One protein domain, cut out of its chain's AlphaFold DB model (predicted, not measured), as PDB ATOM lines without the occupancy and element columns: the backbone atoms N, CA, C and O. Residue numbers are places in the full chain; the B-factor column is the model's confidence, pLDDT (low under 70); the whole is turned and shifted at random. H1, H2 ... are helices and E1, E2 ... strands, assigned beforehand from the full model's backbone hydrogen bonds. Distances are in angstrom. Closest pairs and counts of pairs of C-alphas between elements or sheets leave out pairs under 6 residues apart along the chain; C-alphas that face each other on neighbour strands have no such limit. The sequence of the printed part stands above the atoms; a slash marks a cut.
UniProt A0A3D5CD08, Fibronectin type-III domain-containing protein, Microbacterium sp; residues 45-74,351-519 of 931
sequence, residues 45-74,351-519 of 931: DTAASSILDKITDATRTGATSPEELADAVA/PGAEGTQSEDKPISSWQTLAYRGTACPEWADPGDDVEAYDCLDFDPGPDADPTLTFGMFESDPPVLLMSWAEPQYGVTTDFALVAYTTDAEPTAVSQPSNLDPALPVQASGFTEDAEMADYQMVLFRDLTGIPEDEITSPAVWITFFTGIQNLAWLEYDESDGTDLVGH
ATOM      1  N   ASP A  45      23.961 -55.588  48.412       76.12
ATOM      2  CA  ASP A  45      23.723 -54.221  48.869       76.12
ATOM      3  C   ASP A  45      23.892 -53.267  47.684       76.12
ATOM      4  O   ASP A  45      24.967 -53.190  47.091       76.12
ATOM      5  N   THR A  46      22.820 -52.574  47.314       73.44
ATOM      6  CA  THR A  46      22.803 -51.649  46.179       73.44
ATOM      7  C   THR A  46      23.109 -50.206  46.584       73.44
ATOM      8  O   THR A  46      23.261 -49.361  45.702       73.44
ATOM      9  N   ALA A  47      23.264 -49.920  47.884       76.50
ATOM     10  CA  ALA A  47      23.656 -48.604  48.374       76.50
ATOM     11  C   ALA A  47      25.171 -48.371  48.220       76.50
ATOM     12  O   ALA A  47      26.000 -49.236  48.519       76.50
ATOM     13  N   ALA A  48      25.551 -47.160  47.811       75.38
ATOM     14  CA  ALA A  48      26.941 -46.754  47.602       75.38
ATOM     15  C   ALA A  48      27.670 -46.384  48.912       75.38
ATOM     16  O   ALA A  48      28.213 -45.291  49.078       75.38
ATOM     17  N   SER A  49      27.710 -47.300  49.878       82.94
ATOM     18  CA  SER A  49      28.475 -47.090  51.114       82.94
ATOM     19  C   SER A  49      29.993 -47.108  50.866       82.94
ATOM     20  O   SER A  49      30.490 -47.671  49.881       82.94
ATOM     21  N   SER A  50      30.754 -46.455  51.752       88.31
ATOM     22  CA  SER A  50      32.215 -46.424  51.640       88.31
ATOM     23  C   SER A  50      32.820 -47.810  51.886       88.31
ATOM     24  O   SER A  50      32.311 -48.584  52.702       88.31
ATOM     25  N   ILE A  51      33.946 -48.121  51.235       90.62
ATOM     26  CA  ILE A  51      34.680 -49.378  51.494       90.62
ATOM     27  C   ILE A  51      35.032 -49.510  52.983       90.62
ATOM     28  O   ILE A  51      34.945 -50.605  53.540       90.62
ATOM     29  N   LEU A  52      35.390 -48.407  53.654       91.12
ATOM     30  CA  LEU A  52      35.696 -48.427  55.085       91.12
ATOM     31  C   LEU A  52      34.498 -48.905  55.915       91.12
ATOM     32  O   LEU A  52      34.671 -49.755  56.792       91.12
ATOM     33  N   ASP A  53      33.300 -48.378  55.654       90.00
ATOM     34  CA  ASP A  53      32.095 -48.739  56.405       90.00
ATOM     35  C   ASP A  53      31.765 -50.219  56.216       90.00
ATOM     36  O   ASP A  53      31.570 -50.940  57.198       90.00
ATOM     37  N   LYS A  54      31.831 -50.704  54.969       90.75
ATOM     38  CA  LYS A  54      31.620 -52.118  54.632       90.75
ATOM     39  C   LYS A  54      32.618 -53.041  55.326       90.75
ATOM     40  O   LYS A  54      32.212 -54.018  55.952       90.75
ATOM     41  N   ILE A  55      33.914 -52.715  55.295       92.25
ATOM     42  CA  ILE A  55      34.956 -53.478  56.007       92.25
ATOM     43  C   ILE A  55      34.695 -53.478  57.512       92.25
ATOM     44  O   ILE A  55      34.848 -54.506  58.179       92.25
ATOM     45  N   THR A  56      34.304 -52.333  58.067       91.50
ATOM     46  CA  THR A  56      34.054 -52.195  59.502       91.50
ATOM     47  C   THR A  56      32.845 -53.034  59.924       91.50
ATOM     48  O   THR A  56      32.901 -53.734  60.939       91.50
ATOM     49  N   ASP A  57      31.775 -53.043  59.133       90.44
ATOM     50  CA  ASP A  57      30.580 -53.845  59.400       90.44
ATOM     51  C   ASP A  57      30.806 -55.345  59.173       90.44
ATOM     52  O   ASP A  57      30.402 -56.162  60.011       90.44
ATOM     53  N   ALA A  58      31.554 -55.725  58.136       91.31
ATOM     54  CA  ALA A  58      32.018 -57.098  57.936       91.31
ATOM     55  C   ALA A  58      32.854 -57.574  59.135       91.31
ATOM     56  O   ALA A  58      32.608 -58.635  59.714       91.31
ATOM     57  N   THR A  59      33.783 -56.742  59.611       92.44
ATOM     58  CA  THR A  59      34.618 -57.051  60.780       92.44
ATOM     59  C   THR A  59      33.775 -57.208  62.051       92.44
ATOM     60  O   THR A  59      33.975 -58.147  62.827       92.44
ATOM     61  N   ARG A  60      32.775 -56.341  62.269       91.25
ATOM     62  CA  ARG A  60      31.840 -56.443  63.409       91.25
ATOM     63  C   ARG A  60      30.979 -57.704  63.356       91.25
ATOM     64  O   ARG A  60      30.611 -58.228  64.411       91.25
ATOM     65  N   THR A  61      30.655 -58.184  62.158       90.00
ATOM     66  CA  THR A  61      29.881 -59.418  61.940       90.00
ATOM     67  C   THR A  61      30.742 -60.683  61.916       90.00
ATOM     68  O   THR A  61      30.196 -61.784  62.011       90.00
ATOM     69  N   GLY A  62      32.071 -60.538  61.949       89.12
ATOM     70  CA  GLY A  62      33.022 -61.615  62.217       89.12
ATOM     71  C   GLY A  62      34.007 -61.921  61.091       89.12
ATOM     72  O   GLY A  62      34.746 -62.892  61.245       89.12
ATOM     73  N   ALA A  63      34.041 -61.129  60.014       88.25
ATOM     74  CA  ALA A  63      35.053 -61.250  58.966       88.25
ATOM     75  C   ALA A  63      36.453 -60.996  59.541       88.25
ATOM     76  O   ALA A  63      36.684 -60.028  60.272       88.25
ATOM     77  N   THR A  64      37.385 -61.895  59.243       78.25
ATOM     78  CA  THR A  64      38.762 -61.854  59.752       78.25
ATOM     79  C   THR A  64      39.814 -62.220  58.711       78.25
ATOM     80  O   THR A  64      40.988 -61.936  58.947       78.25
ATOM     81  N   SER A  65      39.441 -62.849  57.590       82.12
ATOM     82  CA  SER A  65      40.374 -63.143  56.497       82.12
ATOM     83  C   SER A  65      40.346 -62.054  55.410       82.12
ATOM     84  O   SER A  65      39.319 -61.405  55.227       82.12
ATOM     85  N   PRO A  66      41.441 -61.864  54.646       80.88
ATOM     86  CA  PRO A  66      41.439 -60.981  53.474       80.88
ATOM     87  C   PRO A  66      40.364 -61.338  52.439       80.88
ATOM     88  O   PRO A  66      39.769 -60.442  51.859       80.88
ATOM     89  N   GLU A  67      40.084 -62.633  52.264       82.69
ATOM     90  CA  GLU A  67      39.025 -63.157  51.390       82.69
ATOM     91  C   GLU A  67      37.638 -62.671  51.837       82.69
ATOM     92  O   GLU A  67      36.935 -62.028  51.068       82.69
ATOM     93  N   GLU A  68      37.290 -62.855  53.116       88.38
ATOM     94  CA  GLU A  68      36.005 -62.400  53.669       88.38
ATOM     95  C   GLU A  68      35.841 -60.872  53.577       88.38
ATOM     96  O   GLU A  68      34.727 -60.369  53.444       88.38
ATOM     97  N   LEU A  69      36.946 -60.123  53.676       88.88
ATOM     98  CA  LEU A  69      36.942 -58.667  53.544       88.88
ATOM     99  C   LEU A  69      36.780 -58.217  52.092       88.88
ATOM    100  O   LEU A  69      36.045 -57.263  51.856       88.88
ATOM    101  N   ALA A  70      37.449 -58.881  51.148       87.81
ATOM    102  CA  ALA A  70      37.331 -58.610  49.718       87.81
ATOM    103  C   ALA A  70      35.909 -58.899  49.214       87.81
ATOM    104  O   ALA A  70      35.313 -58.044  48.559       87.81
ATOM    105  N   ASP A  71      35.329 -60.030  49.628       86.69
ATOM    106  CA  ASP A  71      33.947 -60.404  49.308       86.69
ATOM    107  C   ASP A  71      32.945 -59.359  49.835       86.69
ATOM    108  O   ASP A  71      32.002 -58.988  49.141       86.69
ATOM    109  N   ALA A  72      33.167 -58.816  51.040       87.69
ATOM    110  CA  ALA A  72      32.282 -57.813  51.641       87.69
ATOM    111  C   ALA A  72      32.246 -56.468  50.891       87.69
ATOM    112  O   ALA A  72      31.302 -55.692  51.059       87.69
ATOM    113  N   VAL A  73      33.278 -56.173  50.101       88.50
ATOM    114  CA  VAL A  73      33.383 -54.938  49.305       88.50
ATOM    115  C   VAL A  73      33.285 -55.196  47.803       88.50
ATOM    116  O   VAL A  73      33.375 -54.238  47.033       88.50
ATOM    117  N   ALA A  74      33.077 -56.461  47.415       86.88
ATOM    118  CA  ALA A  74      33.059 -56.954  46.043       86.88
ATOM    119  C   ALA A  74      34.297 -56.519  45.235       86.88
ATOM    120  O   ALA A  74      34.190 -56.073  44.097       86.88
ATOM    121  N   PRO A 351      38.158 -54.105  21.284       92.31
ATOM    122  CA  PRO A 351      37.198 -54.216  20.199       92.31
ATOM    123  C   PRO A 351      36.051 -55.147  20.612       92.31
ATOM    124  O   PRO A 351      36.289 -56.221  21.164       92.31
ATOM    125  N   GLY A 352      34.814 -54.778  20.291       92.62
ATOM    126  CA  GLY A 352      33.677 -55.672  20.449       92.62
ATOM    127  C   GLY A 352      33.814 -56.907  19.564       92.62
ATOM    128  O   GLY A 352      34.471 -56.906  18.517       92.62
ATOM    129  N   ALA A 353      33.226 -58.000  20.021       91.94
ATOM    130  CA  ALA A 353      33.585 -59.315  19.527       91.94
ATOM    131  C   ALA A 353      32.874 -59.726  18.237       91.94
ATOM    132  O   ALA A 353      31.767 -59.273  17.931       91.94
ATOM    133  N   GLU A 354      33.516 -60.640  17.504       91.94
ATOM    134  CA  GLU A 354      33.034 -61.154  16.219       91.94
ATOM    135  C   GLU A 354      31.606 -61.711  16.331       91.94
ATOM    136  O   GLU A 354      31.292 -62.527  17.203       91.94
ATOM    137  N   GLY A 355      30.726 -61.296  15.416       91.62
ATOM    138  CA  GLY A 355      29.342 -61.758  15.360       91.62
ATOM    139  C   GLY A 355      28.393 -61.086  16.353       91.62
ATOM    140  O   GLY A 355      27.216 -61.462  16.394       91.62
ATOM    141  N   THR A 356      28.865 -60.103  17.121       93.81
ATOM    142  CA  THR A 356      28.025 -59.239  17.962       93.81
ATOM    143  C   THR A 356      27.656 -57.943  17.231       93.81
ATOM    144  O   THR A 356      28.129 -57.672  16.128       93.81
ATOM    145  N   GLN A 357      26.791 -57.119  17.827       93.62
ATOM    146  CA  GLN A 357      26.467 -55.800  17.266       93.62
ATOM    147  C   GLN A 357      27.633 -54.801  17.331       93.62
ATOM    148  O   GLN A 357      27.677 -53.872  16.522       93.62
ATOM    149  N   SER A 358      28.585 -55.054  18.232       96.00
ATOM    150  CA  SER A 358      29.751 -54.213  18.497       96.00
ATOM    151  C   SER A 358      31.022 -54.703  17.808       96.00
ATOM    152  O   SER A 358      32.104 -54.224  18.128       96.00
ATOM    153  N   GLU A 359      30.912 -55.655  16.874       94.88
ATOM    154  CA  GLU A 359      32.051 -56.196  16.124       94.88
ATOM    155  C   GLU A 359      32.942 -55.071  15.563       94.88
ATOM    156  O   GLU A 359      32.462 -54.169  14.868       94.88
ATOM    157  N   ASP A 360      34.235 -55.126  15.898       91.62
ATOM    158  CA  ASP A 360      35.281 -54.155  15.534       91.62
ATOM    159  C   ASP A 360      35.091 -52.719  16.079       91.62
ATOM    160  O   ASP A 360      35.832 -51.805  15.698       91.62
ATOM    161  N   LYS A 361      34.129 -52.482  16.978       95.31
ATOM    162  CA  LYS A 361      33.912 -51.174  17.621       95.31
ATOM    163  C   LYS A 361      34.667 -51.075  18.945       95.31
ATOM    164  O   LYS A 361      34.700 -52.059  19.680       95.31
ATOM    165  N   PRO A 362      35.256 -49.922  19.291       94.12
ATOM    166  CA  PRO A 362      35.905 -49.749  20.585       94.12
ATOM    167  C   PRO A 362      34.839 -49.607  21.682       94.12
ATOM    168  O   PRO A 362      34.137 -48.603  21.720       94.12
ATOM    169  N   ILE A 363      34.717 -50.595  22.573       94.12
ATOM    170  CA  ILE A 363      33.663 -50.651  23.612       94.12
ATOM    171  C   ILE A 363      34.209 -50.617  25.046       94.12
ATOM    172  O   ILE A 363      33.517 -50.968  25.995       94.12
ATOM    173  N   SER A 364      35.457 -50.180  25.212       90.56
ATOM    174  CA  SER A 364      36.170 -50.158  26.496       90.56
ATOM    175  C   SER A 364      35.544 -49.306  27.598       90.56
ATOM    176  O   SER A 364      35.843 -49.471  28.784       90.56
ATOM    177  N   SER A 365      34.732 -48.332  27.213       94.88
ATOM    178  CA  SER A 365      34.134 -47.365  28.122       94.88
ATOM    179  C   SER A 365      32.886 -46.755  27.504       94.88
ATOM    180  O   SER A 365      32.705 -46.773  26.283       94.88
ATOM    181  N   TRP A 366      32.064 -46.165  28.362       96.69
ATOM    182  CA  TRP A 366      30.934 -45.333  27.986       96.69
ATOM    183  C   TRP A 366      30.968 -44.044  28.805       96.69
ATOM    184  O   TRP A 366      31.270 -44.055  30.000       96.69
ATOM    185  N   GLN A 367      30.664 -42.917  28.175       96.94
ATOM    186  CA  GLN A 367      30.710 -41.610  28.811       96.94
ATOM    187  C   GLN A 367      29.572 -40.722  28.330       96.94
ATOM    188  O   GLN A 367      29.265 -40.692  27.143       96.94
ATOM    189  N   THR A 368      29.065 -39.875  29.227       96.44
ATOM    190  CA  THR A 368      28.276 -38.697  28.866       96.44
ATOM    191  C   THR A 368      28.886 -37.410  29.411       96.44
ATOM    192  O   THR A 368      29.444 -37.377  30.507       96.44
ATOM    193  N   LEU A 369      28.761 -36.310  28.665       93.50
ATOM    194  CA  LEU A 369      29.237 -34.989  29.099       93.50
ATOM    195  C   LEU A 369      28.307 -34.276  30.097       93.50
ATOM    196  O   LEU A 369      28.675 -33.213  30.602       93.50
ATOM    197  N   ALA A 370      27.122 -34.820  30.376       94.50
ATOM    198  CA  ALA A 370      26.236 -34.338  31.434       94.50
ATOM    199  C   ALA A 370      25.221 -35.415  31.828       94.50
ATOM    200  O   ALA A 370      24.548 -35.974  30.966       94.50
ATOM    201  N   TYR A 371      25.052 -35.638  33.130       96.94
ATOM    202  CA  TYR A 371      24.063 -36.565  33.666       96.94
ATOM    203  C   TYR A 371      22.643 -36.148  33.267       96.94
ATOM    204  O   TYR A 371      22.202 -35.018  33.531       96.94
ATOM    205  N   ARG A 372      21.919 -37.090  32.663       96.44
ATOM    206  CA  ARG A 372      20.534 -36.945  32.214       96.44
ATOM    207  C   ARG A 372      19.623 -37.764  33.121       96.44
ATOM    208  O   ARG A 372      19.468 -38.958  32.924       96.44
ATOM    209  N   GLY A 373      19.034 -37.120  34.124       96.44
ATOM    210  CA  GLY A 373      18.118 -37.799  35.039       96.44
ATOM    211  C   GLY A 373      16.804 -38.192  34.358       96.44
ATOM    212  O   GLY A 373      16.132 -37.347  33.756       96.44
ATOM    213  N   THR A 374      16.416 -39.455  34.502       97.50
ATOM    214  CA  THR A 374      15.129 -40.019  34.084       97.50
ATOM    215  C   THR A 374      14.543 -40.915  35.180       97.50
ATOM    216  O   THR A 374      15.166 -41.177  36.209       97.50
ATOM    217  N   ALA A 375      13.306 -41.375  34.996       97.69
ATOM    218  CA  ALA A 375      12.694 -42.318  35.924       97.69
ATOM    219  C   ALA A 375      13.404 -43.681  35.859       97.69
ATOM    220  O   ALA A 375      13.554 -44.249  34.779       97.69
ATOM    221  N   CYS A 376      13.779 -44.215  37.021       97.25
ATOM    222  CA  CYS A 376      14.349 -45.554  37.136       97.25
ATOM    223  C   CYS A 376      13.342 -46.658  36.770       97.25
ATOM    224  O   CYS A 376      12.128 -46.454  36.917       97.25
ATOM    225  N   PRO A 377      13.814 -47.850  36.358       96.19
ATOM    226  CA  PRO A 377      12.943 -49.003  36.174       96.19
ATOM    227  C   PRO A 377      12.218 -49.374  37.477       96.19
ATOM    228  O   PRO A 377      12.821 -49.376  38.544       96.19
ATOM    229  N   GLU A 378      10.934 -49.748  37.401       94.06
ATOM    230  CA  GLU A 378      10.140 -50.110  38.597       94.06
ATOM    231  C   GLU A 378      10.681 -51.343  39.346       94.06
ATOM    232  O   GLU A 378      10.342 -51.545  40.510       94.06
ATOM    233  N   TRP A 379      11.470 -52.184  38.670       93.56
ATOM    234  CA  TRP A 379      12.100 -53.376  39.241       93.56
ATOM    235  C   TRP A 379      13.459 -53.091  39.890       93.56
ATOM    236  O   TRP A 379      13.966 -53.950  40.606       93.56
ATOM    237  N   ALA A 380      14.057 -51.927  39.624       93.44
ATOM    238  CA  ALA A 380      15.391 -51.587  40.091       93.44
ATOM    239  C   ALA A 380      15.311 -50.990  41.504       93.44
ATOM    240  O   ALA A 380      14.486 -50.112  41.773       93.44
ATOM    241  N   ASP A 381      16.162 -51.485  42.398       90.44
ATOM    242  CA  ASP A 381      16.148 -51.155  43.823       90.44
ATOM    243  C   ASP A 381      17.416 -50.369  44.209       90.44
ATOM    244  O   ASP A 381      18.503 -50.957  44.187       90.44
ATOM    245  N   PRO A 382      17.307 -49.068  44.548       86.94
ATOM    246  CA  PRO A 382      18.448 -48.237  44.938       86.94
ATOM    247  C   PRO A 382      18.945 -48.505  46.369       86.94
ATOM    248  O   PRO A 382      19.929 -47.899  46.784       86.94
ATOM    249  N   GLY A 383      18.271 -49.377  47.128       85.50
ATOM    250  CA  GLY A 383      18.611 -49.701  48.511       85.50
ATOM    251  C   GLY A 383      17.650 -49.078  49.529       85.50
ATOM    252  O   GLY A 383      16.950 -48.101  49.260       85.50
ATOM    253  N   ASP A 384      17.622 -49.661  50.732       78.88
ATOM    254  CA  ASP A 384      16.606 -49.392  51.763       78.88
ATOM    255  C   ASP A 384      16.615 -47.949  52.318       78.88
ATOM    256  O   ASP A 384      15.592 -47.486  52.834       78.88
ATOM    257  N   ASP A 385      17.745 -47.239  52.221       82.38
ATOM    258  CA  ASP A 385      17.941 -45.898  52.796       82.38
ATOM    259  C   ASP A 385      17.707 -44.746  51.793       82.38
ATOM    260  O   ASP A 385      17.756 -43.574  52.176       82.38
ATOM    261  N   VAL A 386      17.391 -45.056  50.530       88.44
ATOM    262  CA  VAL A 386      17.197 -44.068  49.457       88.44
ATOM    263  C   VAL A 386      15.706 -43.726  49.298       88.44
ATOM    264  O   VAL A 386      14.908 -44.506  48.777       88.44
ATOM    265  N   GLU A 387      15.293 -42.532  49.741       91.19
ATOM    266  CA  GLU A 387      13.886 -42.089  49.720       91.19
ATOM    267  C   GLU A 387      13.486 -41.345  48.432       91.19
ATOM    268  O   GLU A 387      12.301 -41.303  48.076       91.19
ATOM    269  N   ALA A 388      14.445 -40.715  47.749       94.12
ATOM    270  CA  ALA A 388      14.237 -39.985  46.501       94.12
ATOM    271  C   ALA A 388      15.431 -40.193  45.570       94.12
ATOM    272  O   ALA A 388      16.562 -40.012  45.994       94.12
ATOM    273  N   TYR A 389      15.181 -40.543  44.308       96.19
ATOM    274  CA  TYR A 389      16.235 -40.904  43.365       96.19
ATOM    275  C   TYR A 389      15.787 -40.737  41.909       96.19
ATOM    276  O   TYR A 389      14.586 -40.714  41.609       96.19
ATOM    277  N   ASP A 390      16.759 -40.623  41.009       97.69
ATOM    278  CA  ASP A 390      16.584 -40.773  39.563       97.69
ATOM    279  C   ASP A 390      17.688 -41.666  38.974       97.69
ATOM    280  O   ASP A 390      18.607 -42.065  39.690       97.69
ATOM    281  N   CYS A 391      17.558 -42.033  37.697       98.31
ATOM    282  CA  CYS A 391      18.534 -42.865  36.993       98.31
ATOM    283  C   CYS A 391      19.105 -42.139  35.781       98.31
ATOM    284  O   CYS A 391      18.434 -41.277  35.203       98.31
ATOM    285  N   LEU A 392      20.322 -42.502  35.383       98.00
ATOM    286  CA  LEU A 392      20.920 -42.008  34.149       98.00
ATOM    287  C   LEU A 392      20.150 -42.532  32.934       98.00
ATOM    288  O   LEU A 392      19.968 -43.732  32.788       98.00
ATOM    289  N   ASP A 393      19.759 -41.623  32.050       97.44
ATOM    290  CA  ASP A 393      19.316 -41.919  30.692       97.44
ATOM    291  C   ASP A 393      20.534 -42.165  29.791       97.44
ATOM    292  O   ASP A 393      21.269 -41.221  29.483       97.44
ATOM    293  N   PHE A 394      20.772 -43.413  29.394       96.69
ATOM    294  CA  PHE A 394      21.890 -43.822  28.542       96.69
ATOM    295  C   PHE A 394      21.654 -43.540  27.051       96.69
ATOM    296  O   PHE A 394      22.629 -43.493  26.305       96.69
ATOM    297  N   ASP A 395      20.417 -43.268  26.618       94.00
ATOM    298  CA  ASP A 395      20.131 -42.839  25.243       94.00
ATOM    299  C   ASP A 395      20.255 -41.301  25.138       94.00
ATOM    300  O   ASP A 395      19.527 -40.562  25.808       94.00
ATOM    301  N   PRO A 396      21.148 -40.746  24.296       90.88
ATOM    302  CA  PRO A 396      21.175 -39.305  24.027       90.88
ATOM    303  C   PRO A 396      19.991 -38.834  23.152       90.88
ATOM    304  O   PRO A 396      19.844 -37.633  22.877       90.88
ATOM    305  N   GLY A 397      19.173 -39.768  22.667       90.62
ATOM    306  CA  GLY A 397      17.979 -39.579  21.863       90.62
ATOM    307  C   GLY A 397      16.766 -39.009  22.616       90.62
ATOM    308  O   GLY A 397      16.848 -38.508  23.733       90.62
ATOM    309  N   PRO A 398      15.596 -38.959  21.951       87.31
ATOM    310  CA  PRO A 398      14.376 -38.397  22.532       87.31
ATOM    311  C   PRO A 398      13.618 -39.361  23.455       87.31
ATOM    312  O   PRO A 398      12.712 -38.910  24.162       87.31
ATOM    313  N   ASP A 399      13.907 -40.657  23.372       92.00
ATOM    314  CA  ASP A 399      13.262 -41.706  24.150       92.00
ATOM    315  C   ASP A 399      14.214 -42.077  25.290       92.00
ATOM    316  O   ASP A 399      15.363 -42.389  25.034       92.00
ATOM    317  N   ALA A 400      13.751 -41.992  26.539       94.69
ATOM    318  CA  ALA A 400      14.623 -42.251  27.679       94.69
ATOM    319  C   ALA A 400      14.857 -43.753  27.874       94.69
ATOM    320  O   ALA A 400      13.888 -44.521  27.921       94.69
ATOM    321  N   ASP A 401      16.113 -44.129  28.090       96.81
ATOM    322  CA  ASP A 401      16.551 -45.477  28.425       96.81
ATOM    323  C   ASP A 401      17.391 -45.467  29.714       96.81
ATOM    324  O   ASP A 401      18.559 -45.086  29.697       96.81
ATOM    325  N   PRO A 402      16.819 -45.862  30.865       97.50
ATOM    326  CA  PRO A 402      17.530 -45.865  32.139       97.50
ATOM    327  C   PRO A 402      18.505 -47.046  32.312       97.50
ATOM    328  O   PRO A 402      18.988 -47.277  33.424       97.50
ATOM    329  N   THR A 403      18.736 -47.841  31.264       97.50
ATOM    330  CA  THR A 403      19.583 -49.037  31.289       97.50
ATOM    331  C   THR A 403      20.650 -48.998  30.201       97.50
ATOM    332  O   THR A 403      20.438 -48.451  29.126       97.50
ATOM    333  N   LEU A 404      21.802 -49.607  30.481       96.81
ATOM    334  CA  LEU A 404      22.825 -49.913  29.480       96.81
ATOM    335  C   LEU A 404      23.078 -51.420  29.487       96.81
ATOM    336  O   LEU A 404      23.645 -51.957  30.445       96.81
ATOM    337  N   THR A 405      22.633 -52.111  28.438       96.62
ATOM    338  CA  THR A 405      22.810 -53.565  28.311       96.62
ATOM    339  C   THR A 405      24.197 -53.908  27.763       96.62
ATOM    340  O   THR A 405      24.708 -53.241  26.861       96.62
ATOM    341  N   PHE A 406      24.810 -54.967  28.286       94.44
ATOM    342  CA  PHE A 406      26.087 -55.504  27.821       94.44
ATOM    343  C   PHE A 406      26.119 -57.031  27.922       94.44
ATOM    344  O   PHE A 406      25.487 -57.619  28.799       94.44
ATOM    345  N   GLY A 407      26.869 -57.684  27.035       92.00
ATOM    346  CA  GLY A 407      27.040 -59.142  27.051       92.00
ATOM    347  C   GLY A 407      28.415 -59.574  27.538       92.00
ATOM    348  O   GLY A 407      29.399 -58.877  27.285       92.00
ATOM    349  N   MET A 408      28.503 -60.746  28.170       87.12
ATOM    350  CA  MET A 408      29.762 -61.327  28.655       87.12
ATOM    351  C   MET A 408      30.054 -62.740  28.114       87.12
ATOM    352  O   MET A 408      29.141 -63.536  27.887       87.12
ATOM    353  N   PHE A 409      31.341 -63.067  27.925       78.19
ATOM    354  CA  PHE A 409      31.820 -64.358  27.393       78.19
ATOM    355  C   PHE A 409      32.326 -65.371  28.408       78.19
ATOM    356  O   PHE A 409      32.437 -66.547  28.065       78.19
ATOM    357  N   GLU A 410      32.668 -64.954  29.618       66.56
ATOM    358  CA  GLU A 410      33.252 -65.838  30.625       66.56
ATOM    359  C   GLU A 410      32.646 -65.576  31.997       66.56
ATOM    360  O   GLU A 410      31.890 -64.621  32.177       66.56
ATOM    361  N   SER A 411      32.956 -66.469  32.941       58.66
ATOM    362  CA  SER A 411      32.401 -66.430  34.287       58.66
ATOM    363  C   SER A 411      33.162 -65.560  35.286       58.66
ATOM    364  O   SER A 411      32.730 -65.436  36.427       58.66
ATOM    365  N   ASP A 412      34.278 -64.954  34.882       66.62
ATOM    366  CA  ASP A 412      35.035 -64.072  35.768       66.62
ATOM    367  C   ASP A 412      34.432 -62.657  35.694       66.62
ATOM    368  O   ASP A 412      34.425 -62.040  34.618       66.62
ATOM    369  N   PRO A 413      33.879 -62.131  36.797       68.00
ATOM    370  CA  PRO A 413      33.163 -60.868  36.757       68.00
ATOM    371  C   PRO A 413      34.103 -59.661  36.631       68.00
ATOM    372  O   PRO A 413      35.141 -59.619  37.296       68.00
ATOM    373  N   PRO A 414      33.747 -58.636  35.834       78.88
ATOM    374  CA  PRO A 414      34.512 -57.405  35.785       78.88
ATOM    375  C   PRO A 414      34.254 -56.555  37.030       78.88
ATOM    376  O   PRO A 414      33.161 -56.566  37.597       78.88
ATOM    377  N   VAL A 415      35.228 -55.731  37.408       85.81
ATOM    378  CA  VAL A 415      34.949 -54.558  38.244       85.81
ATOM    379  C   VAL A 415      34.575 -53.415  37.313       85.81
ATOM    380  O   VAL A 415      35.355 -53.047  36.436       85.81
ATOM    381  N   LEU A 416      33.394 -52.835  37.489       91.50
ATOM    382  CA  LEU A 416      33.030 -51.586  36.827       91.50
ATOM    383  C   LEU A 416      33.662 -50.434  37.605       91.50
ATOM    384  O   LEU A 416      33.507 -50.357  38.821       91.50
ATOM    385  N   LEU A 417      34.355 -49.533  36.921       93.38
ATOM    386  CA  LEU A 417      34.869 -48.300  37.511       93.38
ATOM    387  C   LEU A 417      34.133 -47.113  36.905       93.38
ATOM    388  O   LEU A 417      33.915 -47.054  35.695       93.38
ATOM    389  N   MET A 418      33.773 -46.157  37.750       95.81
ATOM    390  CA  MET A 418      33.093 -44.938  37.349       95.81
ATOM    391  C   MET A 418      33.762 -43.717  37.970       95.81
ATOM    392  O   MET A 418      34.183 -43.743  39.125       95.81
ATOM    393  N   SER A 419      33.788 -42.619  37.218       97.44
ATOM    394  CA  SER A 419      34.106 -41.290  37.733       97.44
ATOM    395  C   SER A 419      33.112 -40.260  37.206       97.44
ATOM    396  O   SER A 419      32.591 -40.398  36.096       97.44
ATOM    397  N   TRP A 420      32.842 -39.213  37.986       98.00
ATOM    398  CA  TRP A 420      31.963 -38.117  37.579       98.00
ATOM    399  C   TRP A 420      32.609 -36.748  37.776       98.00
ATOM    400  O   TRP A 420      33.561 -36.576  38.533       98.00
ATOM    401  N   ALA A 421      32.126 -35.752  37.035       97.69
ATOM    402  CA  ALA A 421      32.722 -34.423  37.008       97.69
ATOM    403  C   ALA A 421      32.302 -33.566  38.215       97.69
ATOM    404  O   ALA A 421      31.561 -32.595  38.075       97.69
ATOM    405  N   GLU A 422      32.854 -33.898  39.377       97.00
ATOM    406  CA  GLU A 422      32.941 -33.047  40.567       97.00
ATOM    407  C   GLU A 422      34.416 -32.912  40.987       97.00
ATOM    408  O   GLU A 422      35.231 -33.770  40.649       97.00
ATOM    409  N   PRO A 423      34.823 -31.824  41.661       96.94
ATOM    410  CA  PRO A 423      36.195 -31.702  42.130       96.94
ATOM    411  C   PRO A 423      36.430 -32.612  43.342       96.94
ATOM    412  O   PRO A 423      35.563 -32.751  44.207       96.94
ATOM    413  N   GLN A 424      37.640 -33.156  43.463       94.75
ATOM    414  CA  GLN A 424      38.131 -33.770  44.700       94.75
ATOM    415  C   GLN A 424      37.891 -32.826  45.889       94.75
ATOM    416  O   GLN A 424      38.038 -31.609  45.755       94.75
ATOM    417  N   TYR A 425      37.510 -33.387  47.038       93.75
ATOM    418  CA  TYR A 425      37.063 -32.684  48.252       93.75
ATOM    419  C   TYR A 425      35.774 -31.852  48.108       93.75
ATOM    420  O   TYR A 425      35.348 -31.217  49.071       93.75
ATOM    421  N   GLY A 426      35.138 -31.848  46.934       93.81
ATOM    422  CA  GLY A 426      33.877 -31.154  46.653       93.81
ATOM    423  C   GLY A 426      32.805 -32.067  46.074       93.81
ATOM    424  O   GLY A 426      31.952 -31.590  45.331       93.81
ATOM    425  N   VAL A 427      32.876 -33.360  46.396       93.25
ATOM    426  CA  VAL A 427      31.888 -34.361  45.997       93.25
ATOM    427  C   VAL A 427      30.580 -34.087  46.734       93.25
ATOM    428  O   VAL A 427      30.555 -33.986  47.964       93.25
ATOM    429  N   THR A 428      29.501 -33.922  45.978       91.94
ATOM    430  CA  THR A 428      28.157 -33.663  46.518       91.94
ATOM    431  C   THR A 428      27.112 -34.626  45.992       91.94
ATOM    432  O   THR A 428      26.072 -34.793  46.624       91.94
ATOM    433  N   THR A 429      27.385 -35.252  44.850       92.94
ATOM    434  CA  THR A 429      26.499 -36.244  44.261       92.94
ATOM    435  C   THR A 429      26.815 -37.618  44.832       92.94
ATOM    436  O   THR A 429      27.981 -38.005  44.890       92.94
ATOM    437  N   ASP A 430      25.774 -38.354  45.213       91.44
ATOM    438  CA  ASP A 430      25.877 -39.759  45.590       91.44
ATOM    439  C   ASP A 430      25.260 -40.616  44.481       91.44
ATOM    440  O   ASP A 430      24.083 -40.473  44.131       91.44
ATOM    441  N   PHE A 431      26.098 -41.442  43.866       95.31
ATOM    442  CA  PHE A 431      25.735 -42.306  42.755       95.31
ATOM    443  C   PHE A 431      25.875 -43.766  43.165       95.31
ATOM    444  O   PHE A 431      26.764 -44.094  43.937       95.31
ATOM    445  N   ALA A 432      25.076 -44.654  42.581       95.38
ATOM    446  CA  ALA A 432      25.223 -46.098  42.734       95.38
ATOM    447  C   ALA A 432      25.094 -46.787  41.369       95.38
ATOM    448  O   ALA A 432      24.014 -46.813  40.776       95.38
ATOM    449  N   LEU A 433      26.199 -47.330  40.851       96.38
ATOM    450  CA  LEU A 433      26.224 -48.135  39.631       96.38
ATOM    451  C   LEU A 433      25.989 -49.608  39.972       96.38
ATOM    452  O   LEU A 433      26.810 -50.230  40.647       96.38
ATOM    453  N   VAL A 434      24.897 -50.187  39.479       95.44
ATOM    454  CA  VAL A 434      24.502 -51.566  39.799       95.44
ATOM    455  C   VAL A 434      24.203 -52.339  38.520       95.44
ATOM    456  O   VAL A 434      23.434 -51.881  37.675       95.44
ATOM    457  N   ALA A 435      24.788 -53.526  38.385       94.12
ATOM    458  CA  ALA A 435      24.486 -54.476  37.326       94.12
ATOM    459  C   ALA A 435      23.395 -55.460  37.770       94.12
ATOM    460  O   ALA A 435      23.378 -55.937  38.908       94.12
ATOM    461  N   TYR A 436      22.502 -55.790  36.841       94.38
ATOM    462  CA  TYR A 436      21.389 -56.714  37.019       94.38
ATOM    463  C   TYR A 436      21.367 -57.768  35.912       94.38
ATOM    464  O   TYR A 436      21.825 -57.527  34.792       94.38
ATOM    465  N   THR A 437      20.769 -58.925  36.198       93.38
ATOM    466  CA  THR A 437      20.400 -59.905  35.164       93.38
ATOM    467  C   THR A 437      19.351 -59.335  34.198       93.38
ATOM    468  O   THR A 437      18.605 -58.412  34.529       93.38
ATOM    469  N   THR A 438      19.268 -59.892  32.987       93.19
ATOM    470  CA  THR A 438      18.301 -59.483  31.940       93.19
ATOM    471  C   THR A 438      17.047 -60.367  31.878       93.19
ATOM    472  O   THR A 438      16.235 -60.271  30.952       93.19
ATOM    473  N   ASP A 439      16.862 -61.234  32.873       90.25
ATOM    474  CA  ASP A 439      15.707 -62.120  32.976       90.25
ATOM    475  C   ASP A 439      14.394 -61.348  33.199       90.25
ATOM    476  O   ASP A 439      14.363 -60.151  33.471       90.25
ATOM    477  N   ALA A 440      13.257 -62.051  33.123       88.38
ATOM    478  CA  ALA A 440      11.937 -61.441  33.317       88.38
ATOM    479  C   ALA A 440      11.739 -60.781  34.698       88.38
ATOM    480  O   ALA A 440      10.857 -59.937  34.834       88.38
ATOM    481  N   GLU A 441      12.526 -61.187  35.697       89.62
ATOM    482  CA  GLU A 441      12.583 -60.598  37.037       89.62
ATOM    483  C   GLU A 441      14.064 -60.301  37.342       89.62
ATOM    484  O   GLU A 441      14.754 -61.188  37.852       89.62
ATOM    485  N   PRO A 442      14.578 -59.115  36.961       93.44
ATOM    486  CA  PRO A 442      15.982 -58.758  37.143       93.44
ATOM    487  C   PRO A 442      16.415 -58.802  38.609       93.44
ATOM    488  O   PRO A 442      15.703 -58.329  39.496       93.44
ATOM    489  N   THR A 443      17.607 -59.332  38.860       91.81
ATOM    490  CA  THR A 443      18.232 -59.382  40.189       91.81
ATOM    491  C   THR A 443      19.581 -58.688  40.150       91.81
ATOM    492  O   THR A 443      20.322 -58.876  39.185       91.81
ATOM    493  N   ALA A 444      19.895 -57.900  41.183       92.44
ATOM    494  CA  ALA A 444      21.209 -57.279  41.315       92.44
ATOM    495  C   ALA A 444      22.282 -58.370  41.415       92.44
ATOM    496  O   ALA A 444      22.086 -59.359  42.123       92.44
ATOM    497  N   VAL A 445      23.383 -58.185  40.693       91.25
ATOM    498  CA  VAL A 445      24.546 -59.092  40.680       91.25
ATOM    499  C   VAL A 445      25.848 -58.374  41.012       91.25
ATOM    500  O   VAL A 445      26.874 -59.027  41.178       91.25
ATOM    501  N   SER A 446      25.815 -57.044  41.122       92.12
ATOM    502  CA  SER A 446      26.950 -56.239  41.557       92.12
ATOM    503  C   SER A 446      26.606 -55.340  42.732       92.12
ATOM    504  O   SER A 446      25.438 -55.076  43.023       92.12
ATOM    505  N   GLN A 447      27.656 -54.885  43.404       91.31
ATOM    506  CA  GLN A 447      27.592 -54.036  44.577       91.31
ATOM    507  C   GLN A 447      28.509 -52.811  44.387       91.31
ATOM    508  O   GLN A 447      29.719 -52.981  44.206       91.31
ATOM    509  N   PRO A 448      27.968 -51.578  44.458       93.06
ATOM    510  CA  PRO A 448      28.736 -50.343  44.335       93.06
ATOM    511  C   PRO A 448      29.447 -49.991  45.643       93.06
ATOM    512  O   PRO A 448      28.865 -50.078  46.720       93.06
ATOM    513  N   SER A 449      30.698 -49.550  45.557       91.06
ATOM    514  CA  SER A 449      31.593 -49.215  46.663       91.06
ATOM    515  C   SER A 449      32.296 -47.884  46.380       91.06
ATOM    516  O   SER A 449      33.087 -47.770  45.439       91.06
ATOM    517  N   ASN A 450      32.044 -46.876  47.220       91.38
ATOM    518  CA  ASN A 450      32.771 -45.607  47.159       91.38
ATOM    519  C   ASN A 450      34.190 -45.813  47.717       91.38
ATOM    520  O   ASN A 450      34.349 -46.184  48.885       91.38
ATOM    521  N   LEU A 451      35.210 -45.610  46.870       89.94
ATOM    522  CA  LEU A 451      36.606 -45.913  47.219       89.94
ATOM    523  C   LEU A 451      37.137 -44.939  48.274       89.94
ATOM    524  O   LEU A 451      37.703 -45.360  49.278       89.94
ATOM    525  N   ASP A 452      36.889 -43.648  48.068       90.31
ATOM    526  CA  ASP A 452      37.179 -42.563  49.000       90.31
ATOM    527  C   ASP A 452      36.034 -41.542  48.902       90.31
ATOM    528  O   ASP A 452      35.801 -41.010  47.817       90.31
ATOM    529  N   PRO A 453      35.325 -41.222  50.001       87.50
ATOM    530  CA  PRO A 453      34.261 -40.216  49.995       87.50
ATOM    531  C   PRO A 453      34.701 -38.816  49.538       87.50
ATOM    532  O   PRO A 453      33.862 -37.990  49.186       87.50
ATOM    533  N   ALA A 454      36.001 -38.510  49.576       90.56
ATOM    534  CA  ALA A 454      36.547 -37.247  49.086       90.56
ATOM    535  C   ALA A 454      36.798 -37.236  47.567       90.56
ATOM    536  O   ALA A 454      37.143 -36.184  47.021       90.56
ATOM    537  N   LEU A 455      36.652 -38.371  46.881       93.88
ATOM    538  CA  LEU A 455      36.953 -38.525  45.460       93.88
ATOM    539  C   LEU A 455      35.680 -38.868  44.667       93.88
ATOM    540  O   LEU A 455      34.871 -39.673  45.121       93.88
ATOM    541  N   PRO A 456      35.497 -38.308  43.459       95.88
ATOM    542  CA  PRO A 456      34.354 -38.607  42.599       95.88
ATOM    543  C   PRO A 456      34.595 -39.904  41.805       95.88
ATOM    544  O   PRO A 456      34.664 -39.890  40.569       95.88
ATOM    545  N   VAL A 457      34.836 -41.006  42.520       95.00
ATOM    546  CA  VAL A 457      35.147 -42.330  41.964       95.00
ATOM    547  C   VAL A 457      34.399 -43.427  42.714       95.00
ATOM    548  O   VAL A 457      34.286 -43.405  43.941       95.00
ATOM    549  N   GLN A 458      33.918 -44.417  41.973       94.44
ATOM    550  CA  GLN A 458      33.211 -45.569  42.518       94.44
ATOM    551  C   GLN A 458      33.600 -46.828  41.752       94.44
ATOM    552  O   GLN A 458      33.639 -46.818  40.523       94.44
ATOM    553  N   ALA A 459      33.822 -47.919  42.481       93.12
ATOM    554  CA  ALA A 459      33.895 -49.253  41.901       93.12
ATOM    555  C   ALA A 459      32.565 -49.983  42.114       93.12
ATOM    556  O   ALA A 459      31.916 -49.791  43.136       93.12
ATOM    557  N   SER A 460      32.161 -50.840  41.187       93.50
ATOM    558  CA  SER A 460      31.043 -51.767  41.355       93.50
ATOM    559  C   SER A 460      31.495 -53.145  40.911       93.50
ATOM    560  O   SER A 460      31.742 -53.370  39.726       93.50
ATOM    561  N   GLY A 461      31.679 -54.046  41.870       89.94
ATOM    562  CA  GLY A 461      32.119 -55.410  41.600       89.94
ATOM    563  C   GLY A 461      30.979 -56.400  41.742       89.94
ATOM    564  O   GLY A 461      30.010 -56.149  42.460       89.94
ATOM    565  N   PHE A 462      31.067 -57.518  41.029       87.38
ATOM    566  CA  PHE A 462      30.044 -58.550  41.124       87.38
ATOM    567  C   PHE A 462      30.221 -59.345  42.415       87.38
ATOM    568  O   PHE A 462      31.337 -59.617  42.847       87.38
ATOM    569  N   THR A 463      29.102 -59.714  43.027       82.44
ATOM    570  CA  THR A 463      29.076 -60.448  44.301       82.44
ATOM    571  C   THR A 463      29.098 -61.963  44.122       82.44
ATOM    572  O   THR A 463      29.261 -62.702  45.087       82.44
ATOM    573  N   GLU A 464      28.876 -62.429  42.899       76.06
ATOM    574  CA  GLU A 464      28.951 -63.828  42.494       76.06
ATOM    575  C   GLU A 464      29.692 -63.891  41.153       76.06
ATOM    576  O   GLU A 464      29.769 -62.887  40.436       76.06
ATOM    577  N   ASP A 465      30.222 -65.067  40.810       72.81
ATOM    578  CA  ASP A 465      30.799 -65.300  39.488       72.81
ATOM    579  C   ASP A 465      29.776 -64.904  38.417       72.81
ATOM    580  O   ASP A 465      28.609 -65.314  38.466       72.81
ATOM    581  N   ALA A 466      30.210 -64.101  37.445       71.88
ATOM    582  CA  ALA A 466      29.362 -63.805  36.306       71.88
ATOM    583  C   ALA A 466      29.040 -65.120  35.573       71.88
ATOM    584  O   ALA A 466      29.784 -66.096  35.597       71.88
ATOM    585  N   GLU A 467      27.903 -65.178  34.904       79.44
ATOM    586  CA  GLU A 467      27.589 -66.224  33.948       79.44
ATOM    587  C   GLU A 467      27.755 -65.653  32.539       79.44
ATOM    588  O   GLU A 467      27.681 -64.445  32.312       79.44
ATOM    589  N   MET A 468      27.940 -66.538  31.557       83.75
ATOM    590  CA  MET A 468      27.835 -66.155  30.149       83.75
ATOM    591  C   MET A 468      26.395 -65.747  29.829       83.75
ATOM    592  O   MET A 468      25.566 -66.589  29.462       83.75
ATOM    593  N   ALA A 469      26.105 -64.464  29.984       88.31
ATOM    594  CA  ALA A 469      24.780 -63.896  29.847       88.31
ATOM    595  C   ALA A 469      24.857 -62.423  29.431       88.31
ATOM    596  O   ALA A 469      25.930 -61.815  29.371       88.31
ATOM    597  N   ASP A 470      23.680 -61.873  29.159       92.56
ATOM    598  CA  ASP A 470      23.497 -60.441  29.017       92.56
ATOM    599  C   ASP A 470      23.120 -59.860  30.384       92.56
ATOM    600  O   ASP A 470      22.249 -60.387  31.090       92.56
ATOM    601  N   TYR A 471      23.759 -58.751  30.724       93.94
ATOM    602  CA  TYR A 471      23.531 -57.958  31.921       93.94
ATOM    603  C   TYR A 471      23.082 -56.556  31.529       93.94
ATOM    604  O   TYR A 471      23.305 -56.103  30.409       93.94
ATOM    605  N   GLN A 472      22.457 -55.852  32.461       95.31
ATOM    606  CA  GLN A 472      22.065 -54.457  32.287       95.31
ATOM    607  C   GLN A 472      22.507 -53.655  33.502       95.31
ATOM    608  O   GLN A 472      22.270 -54.073  34.636       95.31
ATOM    609  N   MET A 473      23.161 -52.517  33.279       96.00
ATOM    610  CA  MET A 473      23.534 -51.613  34.363       96.00
ATOM    611  C   MET A 473      22.538 -50.468  34.505       96.00
ATOM    612  O   MET A 473      22.018 -49.947  33.517       96.00
ATOM    613  N   VAL A 474      22.301 -50.083  35.754       97.75
ATOM    614  CA  VAL A 474      21.513 -48.922  36.159       97.75
ATOM    615  C   VAL A 474      22.418 -48.041  37.010       97.75
ATOM    616  O   VAL A 474      23.050 -48.524  37.949       97.75
ATOM    617  N   LEU A 475      22.487 -46.752  36.679       98.00
ATOM    618  CA  LEU A 475      23.172 -45.754  37.494       98.00
ATOM    619  C   LEU A 475      22.130 -44.924  38.233       98.00
ATOM    620  O   LEU A 475      21.466 -44.088  37.621       98.00
ATOM    621  N   PHE A 476      22.002 -45.156  39.535       97.56
ATOM    622  CA  PHE A 476      21.147 -44.367  40.412       97.56
ATOM    623  C   PHE A 476      21.868 -43.114  40.879       97.56
ATOM    624  O   PHE A 476      23.068 -43.159  41.145       97.56
ATOM    625  N   ARG A 477      21.111 -42.038  41.078       96.62
ATOM    626  CA  ARG A 477      21.521 -40.873  41.857       96.62
ATOM    627  C   ARG A 477      20.611 -40.705  43.057       96.62
ATOM    628  O   ARG A 477      19.398 -40.541  42.883       96.62
ATOM    629  N   ASP A 478      21.192 -40.685  44.247       94.50
ATOM    630  CA  ASP A 478      20.454 -40.381  45.465       94.50
ATOM    631  C   ASP A 478      20.175 -38.869  45.552       94.50
ATOM    632  O   ASP A 478      21.061 -38.019  45.454       94.50
ATOM    633  N   LEU A 479      18.898 -38.532  45.698       95.00
ATOM    634  CA  LEU A 479      18.372 -37.177  45.863       95.00
ATOM    635  C   LEU A 479      17.768 -36.980  47.261       95.00
ATOM    636  O   LEU A 479      17.121 -35.960  47.535       95.00
ATOM    637  N   THR A 480      17.934 -37.953  48.156       93.00
ATOM    638  CA  THR A 480      17.369 -37.963  49.502       93.00
ATOM    639  C   THR A 480      17.873 -36.762  50.289       93.00
ATOM    640  O   THR A 480      19.046 -36.609  50.605       93.00
ATOM    641  N   GLY A 481      16.949 -35.858  50.613       91.31
ATOM    642  CA  GLY A 481      17.269 -34.639  51.353       91.31
ATOM    643  C   GLY A 481      17.975 -33.543  50.544       91.31
ATOM    644  O   GLY A 481      18.250 -32.493  51.127       91.31
ATOM    645  N   ILE A 482      18.199 -33.729  49.236       91.50
ATOM    646  CA  ILE A 482      18.839 -32.740  48.357       91.50
ATOM    647  C   ILE A 482      17.793 -31.748  47.805       91.50
ATOM    648  O   ILE A 482      16.797 -32.163  47.203       91.50
ATOM    649  N   PRO A 483      17.959 -30.425  48.000       92.00
ATOM    650  CA  PRO A 483      17.090 -29.413  47.395       92.00
ATOM    651  C   PRO A 483      17.167 -29.399  45.860       92.00
ATOM    652  O   PRO A 483      18.246 -29.524  45.294       92.00
ATOM    653  N   GLU A 484      16.040 -29.152  45.173       89.06
ATOM    654  CA  GLU A 484      15.982 -29.120  43.695       89.06
ATOM    655  C   GLU A 484      16.991 -28.150  43.047       89.06
ATOM    656  O   GLU A 484      17.441 -28.393  41.931       89.06
ATOM    657  N   ASP A 485      17.328 -27.039  43.708       91.38
ATOM    658  CA  ASP A 485      18.288 -26.045  43.216       91.38
ATOM    659  C   ASP A 485      19.759 -26.394  43.491       91.38
ATOM    660  O   ASP A 485      20.644 -25.704  42.982       91.38
ATOM    661  N   GLU A 486      20.011 -27.462  44.250       90.19
ATOM    662  CA  GLU A 486      21.340 -28.012  44.542       90.19
ATOM    663  C   GLU A 486      21.645 -29.273  43.710       90.19
ATOM    664  O   GLU A 486      22.788 -29.718  43.678       90.19
ATOM    665  N   ILE A 487      20.663 -29.818  42.978       92.12
ATOM    666  CA  ILE A 487      20.861 -30.961  42.075       92.12
ATOM    667  C   ILE A 487      21.755 -30.544  40.897       92.12
ATOM    668  O   ILE A 487      21.395 -29.683  40.089       92.12
ATOM    669  N   THR A 488      22.916 -31.184  40.779       92.31
ATOM    670  CA  THR A 488      23.889 -30.975  39.697       92.31
ATOM    671  C   THR A 488      23.630 -31.935  38.527       92.31
ATOM    672  O   THR A 488      22.756 -32.787  38.598       92.31
ATOM    673  N   SER A 489      24.346 -31.800  37.408       95.00
ATOM    674  CA  SER A 489      24.308 -32.764  36.288       95.00
ATOM    675  C   SER A 489      25.737 -33.024  35.803       95.00
ATOM    676  O   SER A 489      26.102 -32.562  34.716       95.00
ATOM    677  N   PRO A 490      26.584 -33.674  36.622       96.94
ATOM    678  CA  PRO A 490      27.988 -33.875  36.283       96.94
ATOM    679  C   PRO A 490      28.121 -34.787  35.057       96.94
ATOM    680  O   PRO A 490      27.252 -35.612  34.799       96.94
ATOM    681  N   ALA A 491      29.199 -34.651  34.285       97.94
ATOM    682  CA  ALA A 491      29.575 -35.694  33.330       97.94
ATOM    683  C   ALA A 491      29.880 -37.000  34.068       97.94
ATOM    684  O   ALA A 491      30.282 -36.957  35.230       97.94
ATOM    685  N   VAL A 492      29.705 -38.130  33.390       98.25
ATOM    686  CA  VAL A 492      29.940 -39.467  33.941       98.25
ATOM    687  C   VAL A 492      30.742 -40.271  32.930       98.25
ATOM    688  O   VAL A 492      30.397 -40.280  31.750       98.25
ATOM    689  N   TRP A 493      31.785 -40.947  33.398       98.06
ATOM    690  CA  TRP A 493      32.600 -41.892  32.642       98.06
ATOM    691  C   TRP A 493      32.579 -43.242  33.357       98.06
ATOM    692  O   TRP A 493      32.788 -43.290  34.568       98.06
ATOM    693  N   ILE A 494      32.310 -44.316  32.613       97.19
ATOM    694  CA  ILE A 494      32.208 -45.698  33.095       97.19
ATOM    695  C   ILE A 494      33.135 -46.569  32.248       97.19
ATOM    696  O   ILE A 494      33.155 -46.461  31.022       97.19
ATOM    697  N   THR A 495      33.877 -47.466  32.887       93.31
ATOM    698  CA  THR A 495      34.715 -48.460  32.216       93.31
ATOM    699  C   THR A 495      34.632 -49.819  32.903       93.31
ATOM    700  O   THR A 495      34.282 -49.927  34.079       93.31
ATOM    701  N   PHE A 496      34.981 -50.862  32.157       88.19
ATOM    702  CA  PHE A 496      35.210 -52.203  32.675       88.19
ATOM    703  C   PHE A 496      36.685 -52.266  33.067       88.19
ATOM    704  O   PHE A 496      37.567 -52.305  32.218       88.19
ATOM    705  N   PHE A 497      36.957 -52.150  34.357       79.06
ATOM    706  CA  PHE A 497      38.293 -51.900  34.876       79.06
ATOM    707  C   PHE A 497      39.154 -53.163  34.864       79.06
ATOM    708  O   PHE A 497      40.128 -53.243  34.122       79.06
ATOM    709  N   THR A 498      38.753 -54.177  35.628       77.88
ATOM    710  CA  THR A 498      39.292 -55.540  35.537       77.88
ATOM    711  C   THR A 498      38.300 -56.421  34.783       77.88
ATOM    712  O   THR A 498      37.113 -56.108  34.725       77.88
ATOM    713  N   GLY A 499      38.765 -57.515  34.174       76.06
ATOM    714  CA  GLY A 499      37.879 -58.446  33.464       76.06
ATOM    715  C   GLY A 499      37.314 -57.913  32.142       76.06
ATOM    716  O   GLY A 499      36.417 -58.531  31.574       76.06
ATOM    717  N   ILE A 500      37.826 -56.789  31.627       81.12
ATOM    718  CA  ILE A 500      37.342 -56.153  30.392       81.12
ATOM    719  C   ILE A 500      37.361 -57.091  29.186       81.12
ATOM    720  O   ILE A 500      36.461 -57.037  28.359       81.12
ATOM    721  N   GLN A 501      38.319 -58.016  29.114       79.31
ATOM    722  CA  GLN A 501      38.409 -59.020  28.053       79.31
ATOM    723  C   GLN A 501      37.178 -59.939  27.963       79.31
ATOM    724  O   GLN A 501      36.975 -60.591  26.939       79.31
ATOM    725  N   ASN A 502      36.358 -59.985  29.016       83.25
ATOM    726  CA  ASN A 502      35.137 -60.782  29.064       83.25
ATOM    727  C   ASN A 502      33.937 -60.046  28.456       83.25
ATOM    728  O   ASN A 502      32.920 -60.690  28.192       83.25
ATOM    729  N   LEU A 503      34.032 -58.733  28.219       88.62
ATOM    730  CA  LEU A 503      32.985 -57.947  27.575       88.62
ATOM    731  C   LEU A 503      32.881 -58.320  26.090       88.62
ATOM    732  O   LEU A 503      33.847 -58.271  25.333       88.62
ATOM    733  N   ALA A 504      31.676 -58.678  25.664       91.31
ATOM    734  CA  ALA A 504      31.397 -59.095  24.299       91.31
ATOM    735  C   ALA A 504      30.903 -57.949  23.417       91.31
ATOM    736  O   ALA A 504      31.333 -57.803  22.272       91.31
ATOM    737  N   TRP A 505      29.949 -57.181  23.938       94.31
ATOM    738  CA  TRP A 505      29.234 -56.141  23.211       94.31
ATOM    739  C   TRP A 505      28.565 -55.168  24.182       94.31
ATOM    740  O   TRP A 505      28.347 -55.506  25.348       94.31
ATOM    741  N   LEU A 506      28.212 -53.986  23.675       95.25
ATOM    742  CA  LEU A 506      27.537 -52.920  24.416       95.25
ATOM    743  C   LEU A 506      26.305 -52.419  23.639       95.25
ATOM    744  O   LEU A 506      26.314 -52.411  22.409       95.25
ATOM    745  N   GLU A 507      25.223 -52.051  24.327       94.88
ATOM    746  CA  GLU A 507      23.991 -51.550  23.694       94.88
ATOM    747  C   GLU A 507      24.212 -50.242  22.929       94.88
ATOM    748  O   GLU A 507      23.886 -50.151  21.744       94.88
ATOM    749  N   TYR A 508      24.838 -49.271  23.590       94.81
ATOM    750  CA  TYR A 508      25.236 -47.987  23.021       94.81
ATOM    751  C   TYR A 508      26.736 -48.022  22.701       94.81
ATOM    752  O   TYR A 508      27.562 -47.535  23.467       94.81
ATOM    753  N   ASP A 509      27.086 -48.671  21.587       94.81
ATOM    754  CA  ASP A 509      28.464 -49.013  21.200       94.81
ATOM    755  C   ASP A 509      29.132 -48.035  20.218       94.81
ATOM    756  O   ASP A 509      30.223 -48.299  19.707       94.81
ATOM    757  N   GLU A 510      28.491 -46.898  19.952       94.38
ATOM    758  CA  GLU A 510      29.022 -45.818  19.125       94.38
ATOM    759  C   GLU A 510      28.771 -44.465  19.791       94.38
ATOM    760  O   GLU A 510      27.719 -44.230  20.386       94.38
ATOM    761  N   SER A 511      29.727 -43.549  19.644       94.69
ATOM    762  CA  SER A 511      29.572 -42.165  20.091       94.69
ATOM    763  C   SER A 511      28.451 -41.462  19.313       94.69
ATOM    764  O   SER A 511      28.523 -41.341  18.086       94.69
ATOM    765  N   ASP A 512      27.452 -40.928  20.019       93.00
ATOM    766  CA  ASP A 512      26.379 -40.108  19.449       93.00
ATOM    767  C   ASP A 512      26.075 -38.892  20.334       93.00
ATOM    768  O   ASP A 512      26.034 -38.954  21.561       93.00
ATOM    769  N   GLY A 513      25.850 -37.741  19.702       89.31
ATOM    770  CA  GLY A 513      25.561 -36.493  20.402       89.31
ATOM    771  C   GLY A 513      26.647 -36.092  21.409       89.31
ATOM    772  O   GLY A 513      27.718 -35.618  21.027       89.31
ATOM    773  N   THR A 514      26.313 -36.175  22.697       89.44
ATOM    774  CA  THR A 514      27.202 -35.855  23.829       89.44
ATOM    775  C   THR A 514      27.823 -37.084  24.476       89.44
ATOM    776  O   THR A 514      28.540 -36.927  25.465       89.44
ATOM    777  N   ASP A 515      27.529 -38.270  23.954       95.81
ATOM    778  CA  ASP A 515      28.002 -39.525  24.508       95.81
ATOM    779  C   ASP A 515      29.184 -40.036  23.701       95.81
ATOM    780  O   ASP A 515      29.247 -39.890  22.476       95.81
ATOM    781  N   LEU A 516      30.162 -40.565  24.422       95.69
ATOM    782  CA  LEU A 516      31.450 -40.979  23.895       95.69
ATOM    783  C   LEU A 516      31.697 -42.427  24.309       95.69
ATOM    784  O   LEU A 516      31.500 -42.781  25.471       95.69
ATOM    785  N   VAL A 517      32.143 -43.253  23.367       96.38
ATOM    786  CA  VAL A 517      32.349 -44.691  23.580       96.38
ATOM    787  C   VAL A 517      33.779 -45.068  23.212       96.38
ATOM    788  O   VAL A 517      34.334 -44.585  22.225       96.38
ATOM    789  N   GLY A 518      34.391 -45.914  24.038       94.19
ATOM    790  CA  GLY A 518      35.698 -46.510  23.783       94.19
ATOM    791  C   GLY A 518      36.893 -45.731  24.330       94.19
ATOM    792  O   GLY A 518      37.950 -46.324  24.479       94.19
ATOM    793  N   HIS A 519      36.751 -44.450  24.682       94.25
ATOM    794  CA  HIS A 519      37.830 -43.624  25.244       94.25
ATOM    795  C   HIS A 519      38.118 -43.981  26.716       94.25
ATOM    796  O   HIS A 519      37.303 -43.704  27.604       94.25
TER     797      HIS A 519
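Overview. This is residues 45 to 74 and 351 to 519 of the 931 residues of the protein "Fibronectin type-III domain-containing protein" of Microbacterium sp (UniProt A0A3D5CD08). Two strongly twisted antiparallel sheets, one of six strands and one of five, lie face to face as a sandwich, wound as a jelly roll, that is, one long hairpin of four nested antiparallel pairs running over both sheets. At one end, near the edge strand E6, the two short helices H1 and H2 form a small steeply tilted pair that only grazes the six-stranded sheet. The printed part has 199 residues with two named helices followed by eleven named strands, H1, H2 and then E1 to E11; the class is mixed, helices and strands, with only 80 residues in named elements, under half. The larger sheet runs E6, E7, E4, E9, E1, E11, and the smaller, of E2, E3, E5, E8 and E10, is branched at E8. The whole is compact and rounded, with a radius of gyration of the C-alphas of 16.5 A and spans of 48 by 43 by 33 A.

Along the chain. H1, residues 51 to 61, begins at C-alpha 51 at (34.680, -49.378, 51.494) and is 15.3 A long from first to last C-alpha. H2 is residues 66 to 73, 10.9 A long. After the cut come E1, residues 365 to 368, E2, residues 389 to 392, and E3, residues 404 to 408. E4 is residues 415 to 420, 16.7 A long, and E5 is residues 430 to 437, 23.3 A long. E6, residues 446 to 450, and E7, residues 457 to 462, form a hairpin. E8, residues 470 to 478, is the longest strand by residues; it runs 26.1 A from C-alpha 470 at (23.497, -60.441, 29.017). E9, residues 492 to 498, is 18.7 A long, and E10 is residues 503 to 506. E11, residues 515 to 517, ends at C-alpha 517 at (32.349, -44.691, 23.580).

Arrangement. In the larger sheet E6 and E11 are the edge strands. E6 and E7 have N 449 and O 459 at 2.7 A, within hydrogen-bond range. E7 and E4 have N 416 and O 460 at 2.8 A. E4 and E9 have N 495 and O 417 at 2.8 A. E9 and E1 have N 494 and O 366 at 2.8 A. E1 and E11 have N 367 and O 516 at 2.8 A. In the smaller sheet E2 and E3 lie on one side of E8 and E5 on the other side. The pairing is staggered: E8 pairs with E3 over residues 470 to 473, N 406 and O 471 at 2.8 A, and with E2 over residues 476 to 478, N 477 and O 390 at 2.9 A. E5 and E8 have N 436 and O 472 at 2.8 A. E10 is the other neighbour of E3, N 504 and O 407 at 2.8 A. The jelly roll pairs E3 with E10, E4 with E9, E5 with E8 and E6 with E7. The best planes of the facing parts are 21 degrees apart, with 8.9 A centre to centre. Between the sheets, the closest C-alphas of E5 and E6, those of Ala 435 and Ser 446, are 5.2 A apart. H1 and H2 touch, closest at the C-alphas of Ile 55 and Leu 69, 6.1 A, at a steep tilt of 62 degrees, opposite ways. H1 only grazes the larger sheet with residues 51 to 54, and H2 with residues 71 to 73. In both helices every O i to N i+4 pair is within hydrogen-bond range.

Size, cuts and confidence. The two C-alphas farthest apart, those of Thr 64 and Pro 398, are 50.3 A apart. Residues 75 to 350 are not printed, and C-alphas 74 and 351 are 26.3 A apart across this cut. The links E1 to E2, E2 to E3 and E8 to E9 are long. Residues 373 to 374, in the first of these, pair antiparallel with residues 391 to 392 of E2. The mean pLDDT of the printed part is 90.8, and residues 410 to 413 are under 70.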